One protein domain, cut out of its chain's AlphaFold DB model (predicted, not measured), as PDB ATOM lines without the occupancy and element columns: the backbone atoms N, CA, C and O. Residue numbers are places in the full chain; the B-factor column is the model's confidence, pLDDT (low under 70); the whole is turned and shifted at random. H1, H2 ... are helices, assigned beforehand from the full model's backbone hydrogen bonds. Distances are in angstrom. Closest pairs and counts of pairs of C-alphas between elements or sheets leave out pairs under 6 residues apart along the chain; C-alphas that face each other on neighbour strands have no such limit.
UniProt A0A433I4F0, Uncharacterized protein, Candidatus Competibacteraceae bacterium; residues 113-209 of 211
ATOM      1  N   LEU A 113     -18.539 -52.543 -35.006       54.72
ATOM      2  CA  LEU A 113     -18.129 -51.398 -35.827       54.72
ATOM      3  C   LEU A 113     -18.690 -51.438 -37.257       54.72
ATOM      4  O   LEU A 113     -19.006 -50.397 -37.821       54.72
ATOM      5  N   LYS A 114     -18.853 -52.621 -37.866       55.50
ATOM      6  CA  LYS A 114     -19.441 -52.743 -39.214       55.50
ATOM      7  C   LYS A 114     -20.954 -52.528 -39.208       55.50
ATOM      8  O   LYS A 114     -21.471 -51.935 -40.151       55.50
ATOM      9  N   ASN A 115     -21.655 -53.002 -38.177       56.81
ATOM     10  CA  ASN A 115     -23.090 -52.737 -38.027       56.81
ATOM     11  C   ASN A 115     -23.326 -51.252 -37.742       56.81
ATOM     12  O   ASN A 115     -24.132 -50.618 -38.418       56.81
ATOM     13  N   ARG A 116     -22.512 -50.674 -36.859       55.81
ATOM     14  CA  ARG A 116     -22.566 -49.258 -36.533       55.81
ATOM     15  C   ARG A 116     -22.196 -48.349 -37.697       55.81
ATOM     16  O   ARG A 116     -22.887 -47.373 -37.920       55.81
ATOM     17  N   ASN A 117     -21.170 -48.661 -38.490       57.47
ATOM     18  CA  ASN A 117     -20.862 -47.866 -39.685       57.47
ATOM     19  C   ASN A 117     -22.050 -47.830 -40.652       57.47
ATOM     20  O   ASN A 117     -22.299 -46.813 -41.287       57.47
ATOM     21  N   ARG A 118     -22.828 -48.914 -40.739       61.31
ATOM     22  CA  ARG A 118     -24.049 -48.936 -41.546       61.31
ATOM     23  C   ARG A 118     -25.155 -48.066 -40.940       61.31
ATOM     24  O   ARG A 118     -25.812 -47.340 -41.678       61.31
ATOM     25  N   GLU A 119     -25.345 -48.122 -39.624       60.88
ATOM     26  CA  GLU A 119     -26.321 -47.294 -38.898       60.88
ATOM     27  C   GLU A 119     -25.943 -45.806 -38.905       60.88
ATOM     28  O   GLU A 119     -26.800 -44.961 -39.143       60.88
ATOM     29  N   GLY A 120     -24.660 -45.484 -38.748       58.34
ATOM     30  CA  GLY A 120     -24.099 -44.137 -38.826       58.34
ATOM     31  C   GLY A 120     -24.188 -43.539 -40.229       58.34
ATOM     32  O   GLY A 120     -24.547 -42.377 -40.373       58.34
ATOM     33  N   MET A 121     -23.965 -44.333 -41.283       65.38
ATOM     34  CA  MET A 121     -24.212 -43.878 -42.659       65.38
ATOM     35  C   MET A 121     -25.705 -43.644 -42.911       65.38
ATOM     36  O   MET A 121     -26.079 -42.629 -43.489       65.38
ATOM     37  N   ALA A 122     -26.583 -44.527 -42.422       66.06
ATOM     38  CA  ALA A 122     -28.030 -44.316 -42.509       66.06
ATOM     39  C   ALA A 122     -28.499 -43.088 -41.703       66.06
ATOM     40  O   ALA A 122     -29.461 -42.422 -42.094       66.06
ATOM     41  N   TYR A 123     -27.824 -42.781 -40.593       65.56
ATOM     42  CA  TYR A 123     -28.024 -41.564 -39.813       65.56
ATOM     43  C   TYR A 123     -27.620 -40.326 -40.621       65.56
ATOM     44  O   TYR A 123     -28.468 -39.471 -40.855       65.56
ATOM     45  N   LEU A 124     -26.384 -40.283 -41.131       68.44
ATOM     46  CA  LEU A 124     -25.863 -39.172 -41.937       68.44
ATOM     47  C   LEU A 124     -26.745 -38.892 -43.157       68.44
ATOM     48  O   LEU A 124     -27.148 -37.755 -43.386       68.44
ATOM     49  N   HIS A 125     -27.110 -39.938 -43.899       79.25
ATOM     50  CA  HIS A 125     -28.009 -39.831 -45.045       79.25
ATOM     51  C   HIS A 125     -29.381 -39.286 -44.639       79.25
ATOM     52  O   HIS A 125     -29.903 -38.385 -45.292       79.25
ATOM     53  N   GLY A 126     -29.949 -39.779 -43.534       75.56
ATOM     54  CA  GLY A 126     -31.225 -39.297 -43.007       75.56
ATOM     55  C   GLY A 126     -31.192 -37.825 -42.597       75.56
ATOM     56  O   GLY A 126     -32.144 -37.105 -42.884       75.56
ATOM     57  N   SER A 127     -30.104 -37.365 -41.976       68.88
ATOM     58  CA  SER A 127     -29.916 -35.961 -41.595       68.88
ATOM     59  C   SER A 127     -29.812 -35.048 -42.812       68.88
ATOM     60  O   SER A 127     -30.453 -34.003 -42.847       68.88
ATOM     61  N   VAL A 128     -29.050 -35.452 -43.832       77.19
ATOM     62  CA  VAL A 128     -28.911 -34.684 -45.077       77.19
ATOM     63  C   VAL A 128     -30.250 -34.590 -45.809       77.19
ATOM     64  O   VAL A 128     -30.667 -33.494 -46.177       77.19
ATOM     65  N   MET A 129     -30.955 -35.717 -45.950       84.81
ATOM     66  CA  MET A 129     -32.312 -35.763 -46.502       84.81
ATOM     67  C   MET A 129     -33.261 -34.836 -45.736       84.81
ATOM     68  O   MET A 129     -34.036 -34.108 -46.350       84.81
ATOM     69  N   HIS A 130     -33.175 -34.832 -44.401       79.56
ATOM     70  CA  HIS A 130     -34.013 -33.980 -43.568       79.56
ATOM     71  C   HIS A 130     -33.746 -32.504 -43.790       79.56
ATOM     72  O   HIS A 130     -34.689 -31.763 -44.029       79.56
ATOM     73  N   MET A 131     -32.480 -32.083 -43.784       73.06
ATOM     74  CA  MET A 131     -32.131 -30.686 -44.039       73.06
ATOM     75  C   MET A 131     -32.630 -30.224 -45.408       73.06
ATOM     76  O   MET A 131     -33.200 -29.144 -45.520       73.06
ATOM     77  N   LEU A 132     -32.474 -31.060 -46.434       78.88
ATOM     78  CA  LEU A 132     -32.952 -30.763 -47.781       78.88
ATOM     79  C   LEU A 132     -34.469 -30.550 -47.827       78.88
ATOM     80  O   LEU A 132     -34.933 -29.514 -48.296       78.88
ATOM     81  N   VAL A 133     -35.241 -31.503 -47.310       78.81
ATOM     82  CA  VAL A 133     -36.709 -31.431 -47.334       78.81
ATOM     83  C   VAL A 133     -37.231 -30.316 -46.425       78.81
ATOM     84  O   VAL A 133     -38.143 -29.590 -46.805       78.81
ATOM     85  N   TYR A 134     -36.655 -30.171 -45.232       71.62
ATOM     86  CA  TYR A 134     -37.151 -29.266 -44.198       71.62
ATOM     87  C   TYR A 134     -36.800 -27.801 -44.475       71.62
ATOM     88  O   TYR A 134     -37.668 -26.943 -44.363       71.62
ATOM     89  N   PHE A 135     -35.554 -27.501 -44.856       67.25
ATOM     90  CA  PHE A 135     -35.105 -26.114 -45.037       67.25
ATOM     91  C   PHE A 135     -35.312 -25.577 -46.446       67.25
ATOM     92  O   PHE A 135     -35.555 -24.387 -46.618       67.25
ATOM     93  N   PHE A 136     -35.207 -26.442 -47.456       70.62
ATOM     94  CA  PHE A 136     -35.280 -26.026 -48.856       70.62
ATOM     95  C   PHE A 136     -36.606 -26.401 -49.521       70.62
ATOM     96  O   PHE A 136     -36.777 -26.159 -50.715       70.62
ATOM     97  N   SER A 137     -37.534 -26.992 -48.759       71.81
ATOM     98  CA  SER A 137     -38.880 -27.373 -49.204       71.81
ATOM     99  C   SER A 137     -38.884 -28.192 -50.502       71.81
ATOM    100  O   SER A 137     -39.807 -28.092 -51.313       71.81
ATOM    101  N   ILE A 138     -37.842 -29.000 -50.729       78.75
ATOM    102  CA  ILE A 138     -37.778 -29.898 -51.884       78.75
ATOM    103  C   ILE A 138     -38.423 -31.244 -51.553       78.75
ATOM    104  O   ILE A 138     -38.500 -31.661 -50.397       78.75
ATOM    105  N   THR A 139     -38.884 -31.953 -52.581       83.25
ATOM    106  CA  THR A 139     -39.527 -33.259 -52.399       83.25
ATOM    107  C   THR A 139     -38.540 -34.300 -51.860       83.25
ATOM    108  O   THR A 139     -37.334 -34.211 -52.093       83.25
ATOM    109  N   ILE A 140     -39.050 -35.337 -51.183       86.12
ATOM    110  CA  ILE A 140     -38.234 -36.469 -50.699       86.12
ATOM    111  C   ILE A 140     -37.419 -37.094 -51.844       86.12
ATOM    112  O   ILE A 140     -36.245 -37.399 -51.661       86.12
ATOM    113  N   THR A 141     -38.023 -37.227 -53.028       87.44
ATOM    114  CA  THR A 141     -37.361 -37.718 -54.246       87.44
ATOM    115  C   THR A 141     -36.206 -36.807 -54.663       87.44
ATOM    116  O   THR A 141     -35.087 -37.279 -54.838       87.44
ATOM    117  N   ALA A 142     -36.426 -35.488 -54.733       83.38
ATOM    118  CA  ALA A 142     -35.366 -34.535 -55.073       83.38
ATOM    119  C   ALA A 142     -34.219 -34.551 -54.048       83.38
ATOM    120  O   ALA A 142     -33.048 -34.475 -54.424       83.38
ATOM    121  N   ALA A 143     -34.538 -34.692 -52.758       86.56
ATOM    122  CA  ALA A 143     -33.543 -34.822 -51.700       86.56
ATOM    123  C   ALA A 143     -32.719 -36.116 -51.819       86.56
ATOM    124  O   ALA A 143     -31.501 -36.082 -51.634       86.56
ATOM    125  N   ALA A 144     -33.357 -37.236 -52.174       90.56
ATOM    126  CA  ALA A 144     -32.683 -38.513 -52.396       90.56
ATOM    127  C   ALA A 144     -31.757 -38.469 -53.619       90.56
ATOM    128  O   ALA A 144     -30.615 -38.920 -53.526       90.56
ATOM    129  N   GLU A 145     -32.201 -37.864 -54.725       90.44
ATOM    130  CA  GLU A 145     -31.357 -37.594 -55.895       90.44
ATOM    131  C   GLU A 145     -30.141 -36.737 -55.522       90.44
ATOM    132  O   GLU A 145     -29.013 -37.077 -55.872       90.44
ATOM    133  N   GLY A 146     -30.347 -35.659 -54.758       86.69
ATOM    134  CA  GLY A 146     -29.270 -34.757 -54.346       86.69
ATOM    135  C   GLY A 146     -28.226 -35.435 -53.471       86.69
ATOM    136  O   GLY A 146     -27.025 -35.279 -53.699       86.69
ATOM    137  N   LEU A 147     -28.671 -36.223 -52.491       87.56
ATOM    138  CA  LEU A 147     -27.776 -37.020 -51.656       87.56
ATOM    139  C   LEU A 147     -27.007 -38.052 -52.494       87.56
ATOM    140  O   LEU A 147     -25.797 -38.196 -52.321       87.56
ATOM    141  N   TYR A 148     -27.687 -38.742 -53.412       91.38
ATOM    142  CA  TYR A 148     -27.061 -39.726 -54.290       91.38
ATOM    143  C   TYR A 148     -25.987 -39.098 -55.184       91.38
ATOM    144  O   TYR A 148     -24.864 -39.605 -55.236       91.38
ATOM    145  N   GLU A 149     -26.294 -37.980 -55.849       90.12
ATOM    146  CA  GLU A 149     -25.343 -37.260 -56.702       90.12
ATOM    147  C   GLU A 149     -24.145 -36.741 -55.886       90.12
ATOM    148  O   GLU A 149     -23.000 -36.902 -56.311       90.12
ATOM    149  N   ARG A 150     -24.380 -36.192 -54.685       85.75
ATOM    150  CA  ARG A 150     -23.326 -35.713 -53.773       85.75
ATOM    151  C   ARG A 150     -22.366 -36.824 -53.349       85.75
ATOM    152  O   ARG A 150     -21.151 -36.667 -53.469       85.75
ATOM    153  N   GLU A 151     -22.886 -37.932 -52.831       85.06
ATOM    154  CA  GLU A 151     -22.046 -39.024 -52.325       85.06
ATOM    155  C   GLU A 151     -21.326 -39.748 -53.473       85.06
ATOM    156  O   GLU A 151     -20.147 -40.081 -53.341       85.06
ATOM    157  N   SER A 152     -21.982 -39.895 -54.631       87.06
ATOM    158  CA  SER A 152     -21.369 -40.453 -55.843       87.06
ATOM    159  C   SER A 152     -20.219 -39.584 -56.355       87.06
ATOM    160  O   SER A 152     -19.143 -40.106 -56.648       87.06
ATOM    161  N   ALA A 153     -20.400 -38.260 -56.408       80.38
ATOM    162  CA  ALA A 153     -19.343 -37.322 -56.789       80.38
ATOM    163  C   ALA A 153     -18.160 -37.344 -55.803       80.38
ATOM    164  O   ALA A 153     -17.011 -37.184 -56.208       80.38
ATOM    165  N   ALA A 154     -18.427 -37.599 -54.520       77.06
ATOM    166  CA  ALA A 154     -17.406 -37.768 -53.489       77.06
ATOM    167  C   ALA A 154     -16.768 -39.176 -53.462       77.06
ATOM    168  O   ALA A 154     -15.904 -39.429 -52.619       77.06
ATOM    169  N   GLY A 155     -17.187 -40.100 -54.337       77.94
ATOM    170  CA  GLY A 155     -16.690 -41.480 -54.389       77.94
ATOM    171  C   GLY A 155     -17.068 -42.329 -53.169       77.94
ATOM    172  O   GLY A 155     -16.373 -43.297 -52.850       77.94
ATOM    173  N   ARG A 156     -18.130 -41.959 -52.449       78.56
ATOM    174  CA  ARG A 156     -18.560 -42.623 -51.214       78.56
ATOM    175  C   ARG A 156     -19.652 -43.658 -51.494       78.56
ATOM    176  O   ARG A 156     -20.453 -43.478 -52.410       78.56
ATOM    177  N   PRO A 157     -19.725 -44.750 -50.710       75.69
ATOM    178  CA  PRO A 157     -20.796 -45.726 -50.853       75.69
ATOM    179  C   PRO A 157     -22.154 -45.106 -50.508       75.69
ATOM    180  O   PRO A 157     -22.384 -44.718 -49.362       75.69
ATOM    181  N   VAL A 158     -23.070 -45.090 -51.474       84.38
ATOM    182  CA  VAL A 158     -24.434 -44.586 -51.298       84.38
ATOM    183  C   VAL A 158     -25.457 -45.640 -51.752       84.38
ATOM    184  O   VAL A 158     -25.250 -46.276 -52.788       84.38
ATOM    185  N   PRO A 159     -26.521 -45.905 -50.965       84.94
ATOM    186  CA  PRO A 159     -27.628 -46.760 -51.392       84.94
ATOM    187  C   PRO A 159     -28.344 -46.205 -52.625       84.94
ATOM    188  O   PRO A 159     -28.181 -45.038 -52.975       84.94
ATOM    189  N   ASP A 160     -29.175 -47.030 -53.260       88.31
ATOM    190  CA  ASP A 160     -30.019 -46.557 -54.354       88.31
ATOM    191  C   ASP A 160     -31.043 -45.502 -53.886       88.31
ATOM    192  O   ASP A 160     -31.408 -45.417 -52.707       88.31
ATOM    193  N   ILE A 161     -31.492 -44.678 -54.836       90.25
ATOM    194  CA  ILE A 161     -32.421 -43.567 -54.587       90.25
ATOM    195  C   ILE A 161     -33.728 -44.084 -53.970       90.25
ATOM    196  O   ILE A 161     -34.185 -43.547 -52.963       90.25
ATOM    197  N   SER A 162     -34.287 -45.177 -54.498       88.88
ATOM    198  CA  SER A 162     -35.530 -45.779 -53.998       88.88
ATOM    199  C   SER A 162     -35.459 -46.194 -52.527       88.88
ATOM    200  O   SER A 162     -36.410 -45.995 -51.771       88.88
ATOM    201  N   TRP A 163     -34.324 -46.735 -52.096       89.44
ATOM    202  CA  TRP A 163     -34.077 -47.148 -50.726       89.44
ATOM    203  C   TRP A 163     -33.963 -45.928 -49.816       89.44
ATOM    204  O   TRP A 163     -34.557 -45.914 -48.738       89.44
ATOM    205  N   LEU A 164     -33.244 -44.884 -50.248       86.50
ATOM    206  CA  LEU A 164     -33.145 -43.618 -49.512       86.50
ATOM    207  C   LEU A 164     -34.530 -42.989 -49.302       86.50
ATOM    208  O   LEU A 164     -34.866 -42.612 -48.175       86.50
ATOM    209  N   GLU A 165     -35.352 -42.947 -50.352       90.12
ATOM    210  CA  GLU A 165     -36.729 -42.453 -50.287       90.12
ATOM    211  C   GLU A 165     -37.586 -43.262 -49.314       90.12
ATOM    212  O   GLU A 165     -38.237 -42.687 -48.441       90.12
ATOM    213  N   GLU A 166     -37.586 -44.592 -49.436       86.94
ATOM    214  CA  GLU A 166     -38.417 -45.469 -48.609       86.94
ATOM    215  C   GLU A 166     -38.073 -45.322 -47.121       86.94
ATOM    216  O   GLU A 166     -38.962 -45.174 -46.275       86.94
ATOM    217  N   GLN A 167     -36.780 -45.340 -46.785       82.25
ATOM    218  CA  GLN A 167     -36.331 -45.224 -45.398       82.25
ATOM    219  C   GLN A 167     -36.661 -43.857 -44.807       82.25
ATOM    220  O   GLN A 167     -37.079 -43.767 -43.650       82.25
ATOM    221  N   TYR A 168     -36.494 -42.793 -45.587       85.31
ATOM    222  CA  TYR A 168     -36.794 -41.453 -45.112       85.31
ATOM    223  C   TYR A 168     -38.295 -41.204 -44.993       85.31
ATOM    224  O   TYR A 168     -38.729 -40.664 -43.981       85.31
ATOM    225  N   ARG A 169     -39.113 -41.676 -45.942       85.44
ATOM    226  CA  ARG A 169     -40.578 -41.553 -45.881       85.44
ATOM    227  C   ARG A 169     -41.158 -42.268 -44.655       85.44
ATOM    228  O   ARG A 169     -42.032 -41.722 -43.991       85.44
ATOM    229  N   LYS A 170     -40.619 -43.438 -44.282       82.19
ATOM    230  CA  LYS A 170     -40.984 -44.123 -43.025       82.19
ATOM    231  C   LYS A 170     -40.703 -43.263 -41.790       82.19
ATOM    232  O   LYS A 170     -41.543 -43.199 -40.896       82.19
ATOM    233  N   LYS A 171     -39.545 -42.595 -41.741       77.25
ATOM    234  CA  LYS A 171     -39.193 -41.678 -40.642       77.25
ATOM    235  C   LYS A 171     -40.072 -40.428 -40.641       77.25
ATOM    236  O   LYS A 171     -40.575 -40.053 -39.590       77.25
ATOM    237  N   TRP A 172     -40.291 -39.830 -41.809       77.75
ATOM    238  CA  TRP A 172     -41.136 -38.654 -41.989       77.75
ATOM    239  C   TRP A 172     -42.553 -38.889 -41.472       77.75
ATOM    240  O   TRP A 172     -43.026 -38.161 -40.604       77.75
ATOM    241  N   ASN A 173     -43.191 -39.965 -41.936       76.44
ATOM    242  CA  ASN A 173     -44.562 -40.301 -41.562       76.44
ATOM    243  C   ASN A 173     -44.694 -40.586 -40.059       76.44
ATOM    244  O   ASN A 173     -45.707 -40.229 -39.469       76.44
ATOM    245  N   LYS A 174     -43.667 -41.181 -39.426       71.19
ATOM    246  CA  LYS A 174     -43.640 -41.394 -37.967       71.19
ATOM    247  C   LYS A 174     -43.667 -40.071 -37.187       71.19
ATOM    248  O   LYS A 174     -44.211 -40.038 -36.091       71.19
ATOM    249  N   LEU A 175     -43.058 -39.014 -37.722       63.72
ATOM    250  CA  LEU A 175     -42.830 -37.758 -37.004       63.72
ATOM    251  C   LEU A 175     -43.890 -36.700 -37.284       63.72
ATOM    252  O   LEU A 175     -44.313 -36.003 -36.368       63.72
ATOM    253  N   PHE A 176     -44.306 -36.577 -38.540       65.50
ATOM    254  CA  PHE A 176     -45.174 -35.487 -38.973       65.50
ATOM    255  C   PHE A 176     -46.622 -35.926 -39.188       65.50
ATOM    256  O   PHE A 176     -47.477 -35.068 -39.355       65.50
ATOM    257  N   ASN A 177     -46.919 -37.235 -39.134       60.59
ATOM    258  CA  ASN A 177     -48.264 -37.806 -39.315       60.59
ATOM    259  C   ASN A 177     -48.996 -37.322 -40.592       60.59
ATOM    260  O   ASN A 177     -50.206 -37.493 -40.716       60.59
ATOM    261  N   ASP A 178     -48.245 -36.749 -41.537       55.50
ATOM    262  CA  ASP A 178     -48.717 -36.078 -42.743       55.50
ATOM    263  C   ASP A 178     -48.004 -36.651 -43.970       55.50
ATOM    264  O   ASP A 178     -46.816 -36.988 -43.928       55.50
ATOM    265  N   ASN A 179     -48.737 -36.745 -45.081       50.16
ATOM    266  CA  ASN A 179     -48.231 -37.306 -46.335       50.16
ATOM    267  C   ASN A 179     -47.487 -36.288 -47.214       50.16
ATOM    268  O   ASN A 179     -46.896 -36.708 -48.213       50.16
ATOM    269  N   ASP A 180     -47.499 -34.994 -46.870       49.53
ATOM    270  CA  ASP A 180     -46.923 -33.948 -47.720       49.53
ATOM    271  C   ASP A 180     -46.191 -32.859 -46.903       49.53
ATOM    272  O   ASP A 180     -46.802 -32.211 -46.052       49.53
ATOM    273  N   PRO A 181     -44.876 -32.648 -47.110       46.84
ATOM    274  CA  PRO A 181     -44.108 -31.608 -46.431       46.84
ATOM    275  C   PRO A 181     -44.453 -30.207 -46.962       46.84
ATOM    276  O   PRO A 181     -43.707 -29.644 -47.758       46.84
ATOM    277  N   SER A 182     -45.532 -29.576 -46.494       42.25
ATOM    278  CA  SER A 182     -45.623 -28.111 -46.567       42.25
ATOM    279  C   SER A 182     -44.975 -27.521 -45.317       42.25
ATOM    280  O   SER A 182     -45.643 -27.320 -44.303       42.25
ATOM    281  N   ILE A 183     -43.658 -27.307 -45.354       48.66
ATOM    282  CA  ILE A 183     -42.915 -26.768 -44.209       48.66
ATOM    283  C   ILE A 183     -42.440 -25.344 -44.474       48.66
ATOM    284  O   ILE A 183     -41.837 -25.039 -45.501       48.66
ATOM    285  N   THR A 184     -42.745 -24.499 -43.491       38.34
ATOM    286  CA  THR A 184     -42.337 -23.106 -43.323       38.34
ATOM    287  C   THR A 184     -40.832 -23.007 -43.070       38.34
ATOM    288  O   THR A 184     -40.302 -23.673 -42.182       38.34
ATOM    289  N   ILE A 185     -40.159 -22.146 -43.834       42.72
ATOM    290  CA  ILE A 185     -38.720 -21.874 -43.736       42.72
ATOM    291  C   ILE A 185     -38.408 -21.266 -42.360       42.72
ATOM    292  O   ILE A 185     -38.942 -20.210 -42.017       42.72
ATOM    293  N   TYR A 186     -37.533 -21.917 -41.590       45.41
ATOM    294  CA  TYR A 186     -36.889 -21.310 -40.424       45.41
ATOM    295  C   TYR A 186     -35.619 -20.584 -40.873       45.41
ATOM    296  O   TYR A 186     -34.731 -21.182 -41.481       45.41
ATOM    297  N   ASP A 187     -35.567 -19.289 -40.575       43.59
ATOM    298  CA  ASP A 187     -34.474 -18.364 -40.880       43.59
ATOM    299  C   ASP A 187     -33.299 -18.591 -39.909       43.59
ATOM    300  O   ASP A 187     -33.038 -17.796 -39.007       43.59
ATOM    301  N   GLU A 188     -32.635 -19.745 -40.015       54.03
ATOM    302  CA  GLU A 188     -31.451 -20.065 -39.215       54.03
ATOM    303  C   GLU A 188     -30.179 -20.011 -40.075       54.03
ATOM    304  O   GLU A 188     -29.968 -20.821 -40.971       54.03
ATOM    305  N   ASN A 189     -29.320 -19.039 -39.750       57.28
ATOM    306  CA  ASN A 189     -27.935 -18.852 -40.204       57.28
ATOM    307  C   ASN A 189     -27.680 -19.098 -41.718       57.28
ATOM    308  O   ASN A 189     -27.182 -20.165 -42.101       57.28
ATOM    309  N   PRO A 190     -27.956 -18.090 -42.573       64.31
ATOM    310  CA  PRO A 190     -27.820 -18.174 -44.031       64.31
ATOM    311  C   PRO A 190     -26.453 -18.672 -44.515       64.31
ATOM    312  O   PRO A 190     -26.380 -19.411 -45.498       64.31
ATOM    313  N   ASP A 191     -25.377 -18.326 -43.803       62.00
ATOM    314  CA  ASP A 191     -24.012 -18.704 -44.175       62.00
ATOM    315  C   ASP A 191     -23.799 -20.222 -44.060       62.00
ATOM    316  O   ASP A 191     -23.291 -20.856 -44.986       62.00
ATOM    317  N   LYS A 192     -24.280 -20.845 -42.974       61.94
ATOM    318  CA  LYS A 192     -24.178 -22.304 -42.774       61.94
ATOM    319  C   LYS A 192     -25.041 -23.087 -43.762       61.94
ATOM    320  O   LYS A 192     -24.651 -24.171 -44.202       61.94
ATOM    321  N   LEU A 193     -26.207 -22.550 -44.124       67.62
ATOM    322  CA  LEU A 193     -27.067 -23.144 -45.149       67.62
ATOM    323  C   LEU A 193     -26.424 -23.053 -46.540       67.62
ATOM    324  O   LEU A 193     -26.473 -24.026 -47.295       67.62
ATOM    325  N   SER A 194     -25.765 -21.936 -46.854       71.56
ATOM    326  CA  SER A 194     -25.025 -21.760 -48.107       71.56
ATOM    327  C   SER A 194     -23.825 -22.711 -48.205       71.56
ATOM    328  O   SER A 194     -23.657 -23.385 -49.224       71.56
ATOM    329  N   GLU A 195     -23.044 -22.870 -47.131       72.31
ATOM    330  CA  GLU A 195     -21.952 -23.856 -47.061       72.31
ATOM    331  C   GLU A 195     -22.457 -25.295 -47.233       72.31
ATOM    332  O   GLU A 195     -21.862 -26.096 -47.962       72.31
ATOM    333  N   PHE A 196     -23.585 -25.633 -46.603       75.81
ATOM    334  CA  PHE A 196     -24.213 -26.939 -46.774       75.81
ATOM    335  C   PHE A 196     -24.639 -27.174 -48.228       75.81
ATOM    336  O   PHE A 196     -24.326 -28.229 -48.788       75.81
ATOM    337  N   LEU A 197     -25.294 -26.199 -48.869       79.38
ATOM    338  CA  LEU A 197     -25.659 -26.283 -50.285       79.38
ATOM    339  C   LEU A 197     -24.428 -26.419 -51.182       79.38
ATOM    340  O   LEU A 197     -24.443 -27.224 -52.110       79.38
ATOM    341  N   ALA A 198     -23.337 -25.709 -50.894       82.44
ATOM    342  CA  ALA A 198     -22.100 -25.797 -51.667       82.44
ATOM    343  C   ALA A 198     -21.506 -27.220 -51.708       82.44
ATOM    344  O   ALA A 198     -20.768 -27.542 -52.638       82.44
ATOM    345  N   SER A 199     -21.867 -28.095 -50.759       78.75
ATOM    346  CA  SER A 199     -21.480 -29.513 -50.782       78.75
ATOM    347  C   SER A 199     -22.185 -30.352 -51.861       78.75
ATOM    348  O   SER A 199     -21.799 -31.502 -52.077       78.75
ATOM    349  N   PHE A 200     -23.195 -29.804 -52.545       84.88
ATOM    350  CA  PHE A 200     -23.942 -30.473 -53.609       84.88
ATOM    351  C   PHE A 200     -23.498 -30.024 -55.010       84.88
ATOM    352  O   PHE A 200     -23.173 -28.843 -55.212       84.88
ATOM    353  N   PRO A 201     -23.555 -30.928 -56.010       85.56
ATOM    354  CA  PRO A 201     -23.240 -30.598 -57.397       85.56
ATOM    355  C   PRO A 201     -24.032 -29.390 -57.919       85.56
ATOM    356  O   PRO A 201     -25.232 -29.245 -57.675       85.56
ATOM    357  N   GLU A 202     -23.353 -28.495 -58.642       86.31
ATOM    358  CA  GLU A 202     -23.936 -27.237 -59.131       86.31
ATOM    359  C   GLU A 202     -25.112 -27.464 -60.093       86.31
ATOM    360  O   GLU A 202     -26.133 -26.785 -60.006       86.31
ATOM    361  N   ASN A 203     -25.010 -28.475 -60.957       85.00
ATOM    362  CA  ASN A 203     -26.074 -28.903 -61.868       85.00
ATOM    363  C   ASN A 203     -27.356 -29.302 -61.116       85.00
ATOM    364  O   ASN A 203     -28.458 -28.977 -61.562       85.00
ATOM    365  N   TRP A 204     -27.217 -29.994 -59.983       87.06
ATOM    366  CA  TRP A 204     -28.346 -30.391 -59.151       87.06
ATOM    367  C   TRP A 204     -28.961 -29.171 -58.462       87.06
ATOM    368  O   TRP A 204     -30.165 -28.943 -58.573       87.06
ATOM    369  N   ARG A 205     -28.134 -28.313 -57.850       84.00
ATOM    370  CA  ARG A 205     -28.600 -27.069 -57.212       84.00
ATOM    371  C   ARG A 205     -29.364 -26.165 -58.181       84.00
ATOM    372  O   ARG A 205     -30.451 -25.686 -57.857       84.00
ATOM    373  N   ALA A 206     -28.838 -25.994 -59.395       81.62
ATOM    374  CA  ALA A 206     -29.461 -25.196 -60.445       81.62
ATOM    375  C   ALA A 206     -30.834 -25.747 -60.868       81.62
ATOM    376  O   ALA A 206     -31.768 -24.966 -61.066       81.62
ATOM    377  N   ARG A 207     -30.988 -27.080 -60.949       79.12
ATOM    378  CA  ARG A 207     -32.253 -27.754 -61.302       79.12
ATOM    379  C   ARG A 207     -33.389 -27.387 -60.341       79.12
ATOM    380  O   ARG A 207     -34.511 -27.167 -60.791       79.12
ATOM    381  N   TYR A 208     -33.084 -27.265 -59.050       76.31
ATOM    382  CA  TYR A 208     -34.058 -26.959 -57.996       76.31
ATOM    383  C   TYR A 208     -34.052 -25.493 -57.549       76.31
ATOM    384  O   TYR A 208     -34.740 -25.143 -56.596       76.31
ATOM    385  N   ARG A 209     -33.325 -24.617 -58.261       75.50
ATOM    386  CA  ARG A 209     -33.218 -23.175 -57.969       75.50
ATOM    387  C   ARG A 209     -32.729 -22.876 -56.544       75.50
ATOM    388  O   ARG A 209     -33.089 -21.846 -55.978       75.50
TER     389      ARG A 209
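AT A GLANCE: This is residues 113 to 209 of the 211 residues of an uncharacterized protein of Candidatus Competibacteraceae bacterium (UniProt A0A433I4F0). H2 crosses the long helix H1 over residues 125 to 133, and H3 packs steeply on H2; the short helices H4 and H5 follow a long loop, and residues 113 to 120 of H1 stick out. The 97 printed residues hold five named helices, H1 to H5 in order, and no named strand: all helix. The whole is compact, radius of gyration of the C-alphas 13.5 A, spanning 37 by 33 by 23 A.

IN THESE COORDINATES: H1, residues 113 to 136, begins at C-alpha 113 (-18.129, -51.398, -35.827) and measures 33.3 A. H2 is residues 140 to 153, 19.9 A; H3 161 to 176, 21.7 A; H4 190 to 198; H5 202 to 207, ending at C-alpha 207 (-32.253, -27.754, -61.302).

HOW THE PARTS SIT: H1 and H2 touch at a steep tilt of 56 degrees, closest C-alphas Met 129 and Ala 143, 5.4 A. H2 and H3 touch, closest C-alphas Ala 144 and Ile 161, 5.5 A. In H1 to H5 every O i to N i+4 pair is within hydrogen-bond range.

THE WHOLE: The printed part has no cut. The link H3 to H4 is long. Residues 175 to 193 are among those under pLDDT 70.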